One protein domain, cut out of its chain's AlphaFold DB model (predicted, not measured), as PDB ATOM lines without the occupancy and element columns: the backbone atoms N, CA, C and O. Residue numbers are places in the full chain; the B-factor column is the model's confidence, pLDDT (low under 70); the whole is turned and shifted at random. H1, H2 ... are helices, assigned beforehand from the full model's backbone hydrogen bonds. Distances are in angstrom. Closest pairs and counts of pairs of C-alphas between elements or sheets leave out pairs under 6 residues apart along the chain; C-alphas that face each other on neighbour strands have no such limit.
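This is residues 2 to 69 and 119 to 137 of the 137 residues of an uncharacterized protein of Trifolium medium (UniProt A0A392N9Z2). The longest helix, H3, runs along one side of a loose row made by H2, H4 and H5, and H1 sits away from them at one end of the long axis, touching no helix. The printed part has 87 residues with five named helices, H1 to H5 in chain order, and no named strand; the class is all helix. It is only just compact, close to loose, with a radius of gyration of the C-alphas of 14.1 A, and elongated, spanning 45 by 29 by 18 A.

Look first at H3, residues 35 to 50. With residues 41 to 45 alone it only just touches H2, residues 17 to 26, with 3 pairs of C-alphas within 8 A; the closest are those of Gln 19 and Ile 41, 6.8 A apart. These two form a helical hairpin, at a steep tilt of 45 degrees, opposite ways. H2 touches H4, residues 57 to 63, about perpendicular at 81 degrees; their closest C-alphas, Val 22 and Ile 57, are 6.2 A apart. H4 only just touches H5, residues 126 to 136, with 3 pairs within 8 A, the closest C-alphas being Leu 59 and Glu 128 at 6.4 A; the tilt is steep, 43 degrees, the same way. Helix packing is mostly crossed. H2 and H5 are apart. In the five helices, H1 being residues 2 to 7, every O i to N i+4 pair is within hydrogen-bond range.

Find C-alpha 35 at (-45.091, 67.708, 104.333); H3 runs 22.5 A from there. H1 begins at (-53.693, 67.495, 103.305). H5, 15.8 A long, ends with C-alpha 136 at (-21.773, 71.615, 101.289); H2 is 14.3 A, H4 9.9 A and H1 8.6 A.

The C-alphas farthest apart, Asp 8 and Glu 126, are 45.6 A apart. Residues 70 to 118 are not printed; C-alphas 69 and 119 are 8.9 A apart across the cut. Confidence is under 70 at residues 2 to 7, 10 to 14 and 68 to 69.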
ATOM      1  N   TYR A   2     -53.919  66.084 103.674       62.41
ATOM      2  CA  TYR A   2     -53.693  67.495 103.305       62.41
ATOM      3  C   TYR A   2     -54.853  68.183 102.578       62.41
ATOM      4  O   TYR A   2     -54.965  69.400 102.640       62.41
ATOM      5  N   GLU A   3     -55.744  67.419 101.946       63.44
ATOM      6  CA  GLU A   3     -56.946  67.962 101.305       63.44
ATOM      7  C   GLU A   3     -57.791  68.805 102.269       63.44
ATOM      8  O   GLU A   3     -58.240  69.872 101.880       63.44
ATOM      9  N   VAL A   4     -57.905  68.402 103.539       66.50
ATOM     10  CA  VAL A   4     -58.622  69.156 104.583       66.50
ATOM     11  C   VAL A   4     -57.972  70.522 104.839       66.50
ATOM     12  O   VAL A   4     -58.661  71.522 104.987       66.50
ATOM     13  N   ALA A   5     -56.638  70.609 104.842       65.31
ATOM     14  CA  ALA A   5     -55.951  71.886 105.051       65.31
ATOM     15  C   ALA A   5     -56.178  72.857 103.877       65.31
ATOM     16  O   ALA A   5     -56.433  74.038 104.095       65.31
ATOM     17  N   PHE A   6     -56.133  72.358 102.639       66.38
ATOM     18  CA  PHE A   6     -56.321  73.190 101.448       66.38
ATOM     19  C   PHE A   6     -57.795  73.507 101.159       66.38
ATOM     20  O   PHE A   6     -58.101  74.633 100.783       66.38
ATOM     21  N   LYS A   7     -58.706  72.538 101.323       67.56
ATOM     22  CA  LYS A   7     -60.136  72.688 101.003       67.56
ATOM     23  C   LYS A   7     -60.964  73.215 102.170       67.56
ATOM     24  O   LYS A   7     -61.800  74.083 101.952       67.56
ATOM     25  N   ASP A   8     -60.737  72.717 103.385       72.31
ATOM     26  CA  ASP A   8     -61.614  73.015 104.528       72.31
ATOM     27  C   ASP A   8     -61.096  74.184 105.381       72.31
ATOM     28  O   ASP A   8     -61.880  74.842 106.063       72.31
ATOM     29  N   ILE A   9     -59.787  74.463 105.343       72.38
ATOM     30  CA  ILE A   9     -59.143  75.553 106.105       72.38
ATOM     31  C   ILE A   9     -58.736  76.729 105.182       72.38
ATOM     32  O   ILE A   9     -58.245  77.747 105.662       72.38
ATOM     33  N   ASP A  10     -58.966  76.611 103.864       66.88
ATOM     34  CA  ASP A  10     -58.570  77.572 102.807       66.88
ATOM     35  C   ASP A  10     -57.103  78.032 102.932       66.88
ATOM     36  O   ASP A  10     -56.719  79.165 102.624       66.88
ATOM     37  N   PHE A  11     -56.248  77.137 103.434       66.75
ATOM     38  CA  PHE A  11     -54.834  77.417 103.601       66.75
ATOM     39  C   PHE A  11     -54.154  77.360 102.236       66.75
ATOM     40  O   PHE A  11     -53.873  76.284 101.712       66.75
ATOM     41  N   ARG A  12     -53.860  78.522 101.650       64.38
ATOM     42  CA  ARG A  12     -53.056  78.611 100.426       64.38
ATOM     43  C   ARG A  12     -51.581  78.679 100.784       64.38
ATOM     44  O   ARG A  12     -51.135  79.660 101.373       64.38
ATOM     45  N   LEU A  13     -50.813  77.666 100.389       66.50
ATOM     46  CA  LEU A  13     -49.355  77.754 100.420       66.50
ATOM     47  C   LEU A  13     -48.895  78.706  99.306       66.50
ATOM     48  O   LEU A  13     -49.128  78.391  98.135       66.50
ATOM     49  N   PRO A  14     -48.240  79.841  99.617       66.00
ATOM     50  CA  PRO A  14     -47.574  80.633  98.596       66.00
ATOM     51  C   PRO A  14     -46.389  79.814  98.076       66.00
ATOM     52  O   PRO A  14     -45.349  79.734  98.727       66.00
ATOM     53  N   SER A  15     -46.576  79.154  96.935       73.50
ATOM     54  CA  SER A  15     -45.504  78.406  96.279       73.50
ATOM     55  C   SER A  15     -44.670  79.373  95.454       73.50
ATOM     56  O   SER A  15     -45.211  80.160  94.676       73.50
ATOM     57  N   SER A  16     -43.355  79.340  95.637       87.06
ATOM     58  CA  SER A  16     -42.438  80.100  94.792       87.06
ATOM     59  C   SER A  16     -42.401  79.529  93.370       87.06
ATOM     60  O   SER A  16     -42.805  78.387  93.135       87.06
ATOM     61  N   ASN A  17     -41.861  80.296  92.418       90.00
ATOM     62  CA  ASN A  17     -41.645  79.797  91.055       90.00
ATOM     63  C   ASN A  17     -40.784  78.528  91.053       90.00
ATOM     64  O   ASN A  17     -41.103  77.585  90.339       90.00
ATOM     65  N   PHE A  18     -39.751  78.473  91.899       91.88
ATOM     66  CA  PHE A  18     -38.902  77.293  92.032       91.88
ATOM     67  C   PHE A  18     -39.677  76.075  92.551       91.88
ATOM     68  O   PHE A  18     -39.609  75.008  91.945       91.88
ATOM     69  N   GLN A  19     -40.467  76.227  93.620       89.81
ATOM     70  CA  GLN A  19     -41.297  75.138  94.149       89.81
ATOM     71  C   GLN A  19     -42.280  74.623  93.092       89.81
ATOM     72  O   GLN A  19     -42.401  73.414  92.907       89.81
ATOM     73  N   MET A  20     -42.926  75.529  92.350       87.31
ATOM     74  CA  MET A  20     -43.804  75.162  91.237       87.31
ATOM     75  C   MET A  20     -43.053  74.412  90.130       87.31
ATOM     76  O   MET A  20     -43.568  73.421  89.620       87.31
ATOM     77  N   SER A  21     -41.826  74.820  89.793       89.19
ATOM     78  CA  SER A  21     -40.986  74.090  88.836       89.19
ATOM     79  C   SER A  21     -40.613  72.690  89.328       89.19
ATOM     80  O   SER A  21     -40.616  71.762  88.525       89.19
ATOM     81  N   VAL A  22     -40.347  72.499  90.626       88.00
ATOM     82  CA  VAL A  22     -40.097  71.167  91.210       88.00
ATOM     83  C   VAL A  22     -41.348  70.289  91.136       88.00
ATOM     84  O   VAL A  22     -41.248  69.126  90.757       88.00
ATOM     85  N   PHE A  23     -42.527  70.830  91.454       84.75
ATOM     86  CA  PHE A  23     -43.796  70.103  91.339       84.75
ATOM     87  C   PHE A  23     -44.097  69.689  89.901       84.75
ATOM     88  O   PHE A  23     -44.447  68.537  89.668       84.75
ATOM     89  N   HIS A  24     -43.902  70.600  88.947       82.69
ATOM     90  CA  HIS A  24     -44.063  70.303  87.528       82.69
ATOM     91  C   HIS A  24     -43.052  69.253  87.052       82.69
ATOM     92  O   HIS A  24     -43.411  68.363  86.291       82.69
ATOM     93  N   HIS A  25     -41.797  69.327  87.512       82.06
ATOM     94  CA  HIS A  25     -40.770  68.330  87.189       82.06
ATOM     95  C   HIS A  25     -41.125  66.936  87.714       82.06
ATOM     96  O   HIS A  25     -40.847  65.946  87.056       82.06
ATOM     97  N   LEU A  26     -41.744  66.848  88.891       77.69
ATOM     98  CA  LEU A  26     -42.168  65.574  89.482       77.69
ATOM     99  C   LEU A  26     -43.548  65.096  89.004       77.69
ATOM    100  O   LEU A  26     -43.955  64.004  89.391       77.69
ATOM    101  N   ASP A  27     -44.269  65.916  88.235       75.88
ATOM    102  CA  ASP A  27     -45.692  65.744  87.920       75.88
ATOM    103  C   ASP A  27     -46.560  65.492  89.172       75.88
ATOM    104  O   ASP A  27     -47.390  64.586  89.238       75.88
ATOM    105  N   LEU A  28     -46.329  66.286  90.224       76.94
ATOM    106  CA  LEU A  28     -47.045  66.168  91.495       76.94
ATOM    107  C   LEU A  28     -47.829  67.431  91.822       76.94
ATOM    108  O   LEU A  28     -47.304  68.542  91.799       76.94
ATOM    109  N   ALA A  29     -49.068  67.257  92.271       76.81
ATOM    110  CA  ALA A  29     -49.789  68.318  92.957       76.81
ATOM    111  C   ALA A  29     -49.180  68.554  94.357       76.81
ATOM    112  O   ALA A  29     -48.788  67.589  95.025       76.81
ATOM    113  N   PRO A  30     -49.185  69.793  94.893       72.62
ATOM    114  CA  PRO A  30     -48.655  70.082  96.232       72.62
ATOM    115  C   PRO A  30     -49.234  69.195  97.348       72.62
ATOM    116  O   PRO A  30     -48.562  68.905  98.333       72.62
ATOM    117  N   SER A  31     -50.481  68.738  97.193       72.19
ATOM    118  CA  SER A  31     -51.177  67.869  98.147       72.19
ATOM    119  C   SER A  31     -50.730  66.400  98.117       72.19
ATOM    120  O   SER A  31     -51.046  65.662  99.054       72.19
ATOM    121  N   GLN A  32     -50.023  65.968  97.067       73.69
ATOM    122  CA  GLN A  32     -49.503  64.604  96.912       73.69
ATOM    123  C   GLN A  32     -48.135  64.423  97.580       73.69
ATOM    124  O   GLN A  32     -47.771  63.304  97.945       73.69
ATOM    125  N   LEU A  33     -47.390  65.510  97.784       74.38
ATOM    126  CA  LEU A  33     -46.092  65.467  98.438       74.38
ATOM    127  C   LEU A  33     -46.264  65.441  99.965       74.38
ATOM    128  O   LEU A  33     -47.036  66.209 100.540       74.38
ATOM    129  N   HIS A  34     -45.521  64.574 100.654       78.00
ATOM    130  CA  HIS A  34     -45.522  64.573 102.118       78.00
ATOM    131  C   HIS A  34     -44.934  65.890 102.657       78.00
ATOM    132  O   HIS A  34     -43.952  66.401 102.119       78.00
ATOM    133  N   LEU A  35     -45.477  66.405 103.766       75.62
ATOM    134  CA  LEU A  35     -45.091  67.708 104.333       75.62
ATOM    135  C   LEU A  35     -43.581  67.839 104.597       75.62
ATOM    136  O   LEU A  35     -43.013  68.912 104.419       75.62
ATOM    137  N   ASN A  36     -42.916  66.738 104.962       80.56
ATOM    138  CA  ASN A  36     -41.459  66.727 105.140       80.56
ATOM    139  C   ASN A  36     -40.719  67.112 103.851       80.56
ATOM    140  O   ASN A  36     -39.767  67.879 103.911       80.56
ATOM    141  N   TYR A  37     -41.165  66.629 102.691       82.00
ATOM    142  CA  TYR A  37     -40.558  66.992 101.412       82.00
ATOM    143  C   TYR A  37     -40.824  68.452 101.043       82.00
ATOM    144  O   TYR A  37     -39.911  69.119 100.568       82.00
ATOM    145  N   LEU A  38     -42.012  68.989 101.345       83.44
ATOM    146  CA  LEU A  38     -42.271  70.425 101.182       83.44
ATOM    147  C   LEU A  38     -41.314  71.265 102.041       83.44
ATOM    148  O   LEU A  38     -40.780  72.269 101.569       83.44
ATOM    149  N   ALA A  39     -41.045  70.828 103.274       86.25
ATOM    150  CA  ALA A  39     -40.076  71.482 104.146       86.25
ATOM    151  C   ALA A  39     -38.644  71.407 103.586       86.25
ATOM    152  O   ALA A  39     -37.932  72.402 103.664       86.25
ATOM    153  N   PHE A  40     -38.237  70.284 102.982       89.44
ATOM    154  CA  PHE A  40     -36.926  70.164 102.329       89.44
ATOM    155  C   PHE A  40     -36.779  71.106 101.133       89.44
ATOM    156  O   PHE A  40     -35.785  71.825 101.061       89.44
ATOM    157  N   ILE A  41     -37.777  71.166 100.242       91.00
ATOM    158  CA  ILE A  41     -37.754  72.084  99.090       91.00
ATOM    159  C   ILE A  41     -37.662  73.535  99.581       91.00
ATOM    160  O   ILE A  41     -36.857  74.313  99.071       91.00
ATOM    161  N   ARG A  42     -38.439  73.898 100.612       90.88
ATOM    162  CA  ARG A  42     -38.404  75.253 101.174       90.88
ATOM    163  C   ARG A  42     -37.079  75.569 101.867       90.88
ATOM    164  O   ARG A  42     -36.574  76.677 101.716       90.88
ATOM    165  N   ALA A  43     -36.526  74.633 102.634       93.06
ATOM    166  CA  ALA A  43     -35.244  74.814 103.307       93.06
ATOM    167  C   ALA A  43     -34.111  75.002 102.294       93.06
ATOM    168  O   ALA A  43     -33.307  75.915 102.455       93.06
ATOM    169  N   PHE A  44     -34.094  74.195 101.231       94.50
ATOM    170  CA  PHE A  44     -33.138  74.338 100.137       94.50
ATOM    171  C   PHE A  44     -33.210  75.722  99.497       94.50
ATOM    172  O   PHE A  44     -32.190  76.378  99.342       94.50
ATOM    173  N   GLU A  45     -34.416  76.193  99.183       93.75
ATOM    174  CA  GLU A  45     -34.616  77.513  98.587       93.75
ATOM    175  C   GLU A  45     -34.120  78.654  99.489       93.75
ATOM    176  O   GLU A  45     -33.472  79.574  99.003       93.75
ATOM    177  N   ILE A  46     -34.364  78.575 100.803       94.25
ATOM    178  CA  ILE A  46     -33.870  79.570 101.771       94.25
ATOM    179  C   ILE A  46     -32.337  79.550 101.852       94.25
ATOM    180  O   ILE A  46     -31.714  80.606 101.932       94.25
ATOM    181  N   VAL A  47     -31.722  78.365 101.847       95.31
ATOM    182  CA  VAL A  47     -30.256  78.233 101.868       95.31
ATOM    183  C   VAL A  47     -29.654  78.762 100.569       95.31
ATOM    184  O   VAL A  47     -28.671  79.492 100.619       95.31
ATOM    185  N   ALA A  48     -30.267  78.460  99.424       95.12
ATOM    186  CA  ALA A  48     -29.837  78.978  98.132       95.12
ATOM    187  C   ALA A  48     -29.899  80.513  98.086       95.12
ATOM    188  O   ALA A  48     -28.945  81.158  97.661       95.12
ATOM    189  N   GLU A  49     -30.984  81.101  98.599       94.94
ATOM    190  CA  GLU A  49     -31.130  82.553  98.737       94.94
ATOM    191  C   GLU A  49     -30.060  83.149  99.665       94.94
ATOM    192  O   GLU A  49     -29.433  84.144  99.313       94.94
ATOM    193  N   TYR A  50     -29.802  82.522 100.819       96.44
ATOM    194  CA  TYR A  50     -28.770  82.962 101.764       96.44
ATOM    195  C   TYR A  50     -27.357  82.918 101.168       96.44
ATOM    196  O   TYR A  50     -26.552  83.813 101.413       96.44
ATOM    197  N   LEU A  51     -27.062  81.877 100.389       95.88
ATOM    198  CA  LEU A  51     -25.784  81.708  99.709       95.88
ATOM    199  C   LEU A  51     -25.708  82.496  98.397       95.88
ATOM    200  O   LEU A  51     -24.676  82.447  97.739       95.88
ATOM    201  N   GLU A  52     -26.750  83.224  97.995       95.19
ATOM    202  CA  GLU A  52     -26.791  83.933  96.712       95.19
ATOM    203  C   GLU A  52     -26.487  83.003  95.512       95.19
ATOM    204  O   GLU A  52     -25.743  83.366  94.599       95.19
ATOM    205  N   ILE A  53     -27.037  81.783  95.528       94.94
ATOM    206  CA  ILE A  53     -26.958  80.804  94.428       94.94
ATOM    207  C   ILE A  53     -28.332  80.575  93.800       94.94
ATOM    208  O   ILE A  53     -29.371  80.810  94.421       94.94
ATOM    209  N   ALA A  54     -28.358  80.089  92.559       93.88
ATOM    210  CA  ALA A  54     -29.617  79.789  91.889       93.88
ATOM    211  C   ALA A  54     -30.196  78.451  92.397       93.88
ATOM    212  O   ALA A  54     -29.556  77.410  92.235       93.88
ATOM    213  N   PRO A  55     -31.421  78.414  92.957       93.81
ATOM    214  CA  PRO A  55     -32.062  77.148  93.284       93.81
ATOM    215  C   PRO A  55     -32.510  76.466  91.987       93.81
ATOM    216  O   PRO A  55     -33.483  76.881  91.353       93.81
ATOM    217  N   THR A  56     -31.801  75.417  91.566       93.88
ATOM    218  CA  THR A  56     -32.162  74.624  90.381       93.88
ATOM    219  C   THR A  56     -32.664  73.235  90.766       93.88
ATOM    220  O   THR A  56     -32.346  72.697  91.827       93.88
ATOM    221  N   ILE A  57     -33.481  72.636  89.892       90.81
ATOM    222  CA  ILE A  57     -34.021  71.285  90.096       90.81
ATOM    223  C   ILE A  57     -32.874  70.273  90.175       90.81
ATOM    224  O   ILE A  57     -32.843  69.450  91.083       90.81
ATOM    225  N   ARG A  58     -31.900  70.350  89.262       89.94
ATOM    226  CA  ARG A  58     -30.771  69.410  89.250       89.94
ATOM    227  C   ARG A  58     -29.940  69.520  90.522       89.94
ATOM    228  O   ARG A  58     -29.599  68.492  91.098       89.94
ATOM    229  N   LEU A  59     -29.689  70.743  90.992       92.06
ATOM    230  CA  LEU A  59     -28.944  70.977  92.223       92.06
ATOM    231  C   LEU A  59     -29.688  70.442  93.453       92.06
ATOM    232  O   LEU A  59     -29.093  69.724  94.251       92.06
ATOM    233  N   LEU A  60     -30.998  70.704  93.573       92.06
ATOM    234  CA  LEU A  60     -31.838  70.135  94.633       92.06
ATOM    235  C   LEU A  60     -31.771  68.600  94.625       92.06
ATOM    236  O   LEU A  60     -31.540  67.971  95.657       92.06
ATOM    237  N   PHE A  61     -31.971  67.980  93.466       88.94
ATOM    238  CA  PHE A  61     -32.040  66.526  93.370       88.94
ATOM    239  C   PHE A  61     -30.678  65.869  93.604       88.94
ATOM    240  O   PHE A  61     -30.619  64.808  94.225       88.94
ATOM    241  N   HIS A  62     -29.589  66.512  93.178       88.69
ATOM    242  CA  HIS A  62     -28.237  66.072  93.499       88.69
ATOM    243  C   HIS A  62     -27.952  66.185  95.004       88.69
ATOM    244  O   HIS A  62     -27.566  65.197  95.625       88.69
ATOM    245  N   ALA A  63     -28.227  67.344  95.613       90.00
ATOM    246  CA  ALA A  63     -27.937  67.612  97.023       90.00
ATOM    247  C   ALA A  63     -28.666  66.666  97.990       90.00
ATOM    248  O   ALA A  63     -28.106  66.259  99.009       90.00
ATOM    249  N   PHE A  64     -29.897  66.272  97.659       87.81
ATOM    250  CA  PHE A  64     -30.685  65.336  98.467       87.81
ATOM    251  C   PHE A  64     -30.580  63.877  98.012       87.81
ATOM    252  O   PHE A  64     -31.317  63.039  98.531       87.81
ATOM    253  N   HIS A  65     -29.670  63.557  97.086       81.75
ATOM    254  CA  HIS A  65     -29.491  62.204  96.553       81.75
ATOM    255  C   HIS A  65     -30.808  61.587  96.057       81.75
ATOM    256  O   HIS A  65     -31.104  60.418  96.308       81.75
ATOM    257  N   LEU A  66     -31.634  62.399  95.391       78.50
ATOM    258  CA  LEU A  66     -32.884  61.932  94.809       78.50
ATOM    259  C   LEU A  66     -32.587  61.066  93.589       78.50
ATOM    260  O   LEU A  66     -31.605  61.283  92.873       78.50
ATOM    261  N   GLN A  67     -33.457  60.088  93.349       70.56
ATOM    262  CA  GLN A  67     -33.326  59.210  92.202       70.56
ATOM    263  C   GLN A  67     -33.661  59.963  90.912       70.56
ATOM    264  O   GLN A  67     -34.763  60.504  90.802       70.56
ATOM    265  N   PRO A  68     -32.743  59.978  89.927       63.34
ATOM    266  CA  PRO A  68     -33.078  60.369  88.578       63.34
ATOM    267  C   PRO A  68     -34.001  59.317  88.006       63.34
ATOM    268  O   PRO A  68     -33.823  58.111  88.196       63.34
ATOM    269  N   TRP A  69     -35.020  59.801  87.324       61.09
ATOM    270  CA  TRP A  69     -35.942  58.949  86.619       61.09
ATOM    271  C   TRP A  69     -35.182  58.020  85.650       61.09
ATOM    272  O   TRP A  69     -34.283  58.454  84.929       61.09
ATOM    273  N   TYR A 119     -28.873  61.537  91.273       77.12
ATOM    274  CA  TYR A 119     -28.551  62.438  90.166       77.12
ATOM    275  C   TYR A 119     -27.031  62.549  90.068       77.12
ATOM    276  O   TYR A 119     -26.407  63.029  91.014       77.12
ATOM    277  N   PRO A 120     -26.396  62.084  88.980       80.81
ATOM    278  CA  PRO A 120     -24.950  62.069  88.933       80.81
ATOM    279  C   PRO A 120     -24.432  63.499  88.826       80.81
ATOM    280  O   PRO A 120     -25.014  64.327  88.124       80.81
ATOM    281  N   GLN A 121     -23.305  63.775  89.479       84.81
ATOM    282  CA  GLN A 121     -22.657  65.089  89.460       84.81
ATOM    283  C   GLN A 121     -22.392  65.582  88.024       84.81
ATOM    284  O   GLN A 121     -22.473  66.769  87.746       84.81
ATOM    285  N   SER A 122     -22.188  64.661  87.075       84.81
ATOM    286  CA  SER A 122     -22.037  64.961  85.644       84.81
ATOM    287  C   SER A 122     -23.268  65.588  84.972       84.81
ATOM    288  O   SER A 122     -23.175  65.986  83.816       84.81
ATOM    289  N   THR A 123     -24.432  65.606  85.629       83.88
ATOM    290  CA  THR A 123     -25.644  66.281  85.123       83.88
ATOM    291  C   THR A 123     -25.709  67.755  85.504       83.88
ATOM    292  O   THR A 123     -26.525  68.481  84.938       83.88
ATOM    293  N   LEU A 124     -24.866  68.196  86.439       89.12
ATOM    294  CA  LEU A 124     -24.763  69.591  86.841       89.12
ATOM    295  C   LEU A 124     -23.918  70.368  85.822       89.12
ATOM    296  O   LEU A 124     -22.928  69.849  85.302       89.12
ATOM    297  N   SER A 125     -24.310  71.608  85.531       92.06
ATOM    298  CA  SER A 125     -23.445  72.545  84.804       92.06
ATOM    299  C   SER A 125     -22.231  72.953  85.649       92.06
ATOM    300  O   SER A 125     -22.214  72.743  86.858       92.06
ATOM    301  N   GLU A 126     -21.220  73.575  85.034       93.19
ATOM    302  CA  GLU A 126     -20.063  74.113  85.774       93.19
ATOM    303  C   GLU A 126     -20.488  75.110  86.867       93.19
ATOM    304  O   GLU A 126     -19.995  75.031  87.991       93.19
ATOM    305  N   ASP A 127     -21.463  75.975  86.568       93.38
ATOM    306  CA  ASP A 127     -22.039  76.907  87.544       93.38
ATOM    307  C   ASP A 127     -22.744  76.159  88.692       93.38
ATOM    308  O   ASP A 127     -22.500  76.445  89.861       93.38
ATOM    309  N   GLU A 128     -23.561  75.143  88.381       93.62
ATOM    310  CA  GLU A 128     -24.263  74.340  89.394       93.62
ATOM    311  C   GLU A 128     -23.301  73.521  90.267       93.62
ATOM    312  O   GLU A 128     -23.600  73.267  91.430       93.62
ATOM    313  N   LEU A 129     -22.155  73.104  89.725       93.00
ATOM    314  CA  LEU A 129     -21.106  72.422  90.485       93.00
ATOM    315  C   LEU A 129     -20.442  73.364  91.487       93.00
ATOM    316  O   LEU A 129     -20.298  73.007  92.652       93.00
ATOM    317  N   SER A 130     -20.095  74.575  91.049       93.62
ATOM    318  CA  SER A 130     -19.568  75.607  91.944       93.62
ATOM    319  C   SER A 130     -20.584  75.970  93.032       93.62
ATOM    320  O   SER A 130     -20.220  76.142  94.194       93.62
ATOM    321  N   ASP A 131     -21.865  76.077  92.678       94.38
ATOM    322  CA  ASP A 131     -22.936  76.348  93.638       94.38
ATOM    323  C   ASP A 131     -23.143  75.183  94.616       94.38
ATOM    324  O   ASP A 131     -23.419  75.411  95.795       94.38
ATOM    325  N   TYR A 132     -22.961  73.938  94.163       93.25
ATOM    326  CA  TYR A 132     -22.988  72.761  95.028       93.25
ATOM    327  C   TYR A 132     -21.864  72.779  96.063       93.25
ATOM    328  O   TYR A 132     -22.138  72.541  97.237       93.25
ATOM    329  N   ASP A 133     -20.635  73.114  95.660       93.12
ATOM    330  CA  ASP A 133     -19.494  73.192  96.579       93.12
ATOM    331  C   ASP A 133     -19.762  74.194  97.714       93.12
ATOM    332  O   ASP A 133     -19.492  73.904  98.877       93.12
ATOM    333  N   ARG A 134     -20.396  75.331  97.400       92.44
ATOM    334  CA  ARG A 134     -20.805  76.349  98.387       92.44
ATOM    335  C   ARG A 134     -21.930  75.881  99.312       92.44
ATOM    336  O   ARG A 134     -22.074  76.407 100.410       92.44
ATOM    337  N   LEU A 135     -22.759  74.941  98.861       91.00
ATOM    338  CA  LEU A 135     -23.884  74.401  99.625       91.00
ATOM    339  C   LEU A 135     -23.448  73.340 100.648       91.00
ATOM    340  O   LEU A 135     -24.169  73.107 101.619       91.00
ATOM    341  N   VAL A 136     -22.299  72.693 100.430       88.94
ATOM    342  CA  VAL A 136     -21.773  71.615 101.289       88.94
ATOM    343  C   VAL A 136     -20.587  72.025 102.172       88.94
ATOM    344  O   VAL A 136     -20.126  71.195 102.960       88.94
ATOM    345  N   GLU A 137     -20.102  73.262 102.043       81.56
ATOM    346  CA  GLU A 137     -19.050  73.869 102.881       81.56
ATOM    347  C   GLU A 137     -19.532  74.171 104.314       81.56
ATOM    348  O   GLU A 137     -18.773  73.851 105.262       81.56
TER     349      GLU A 137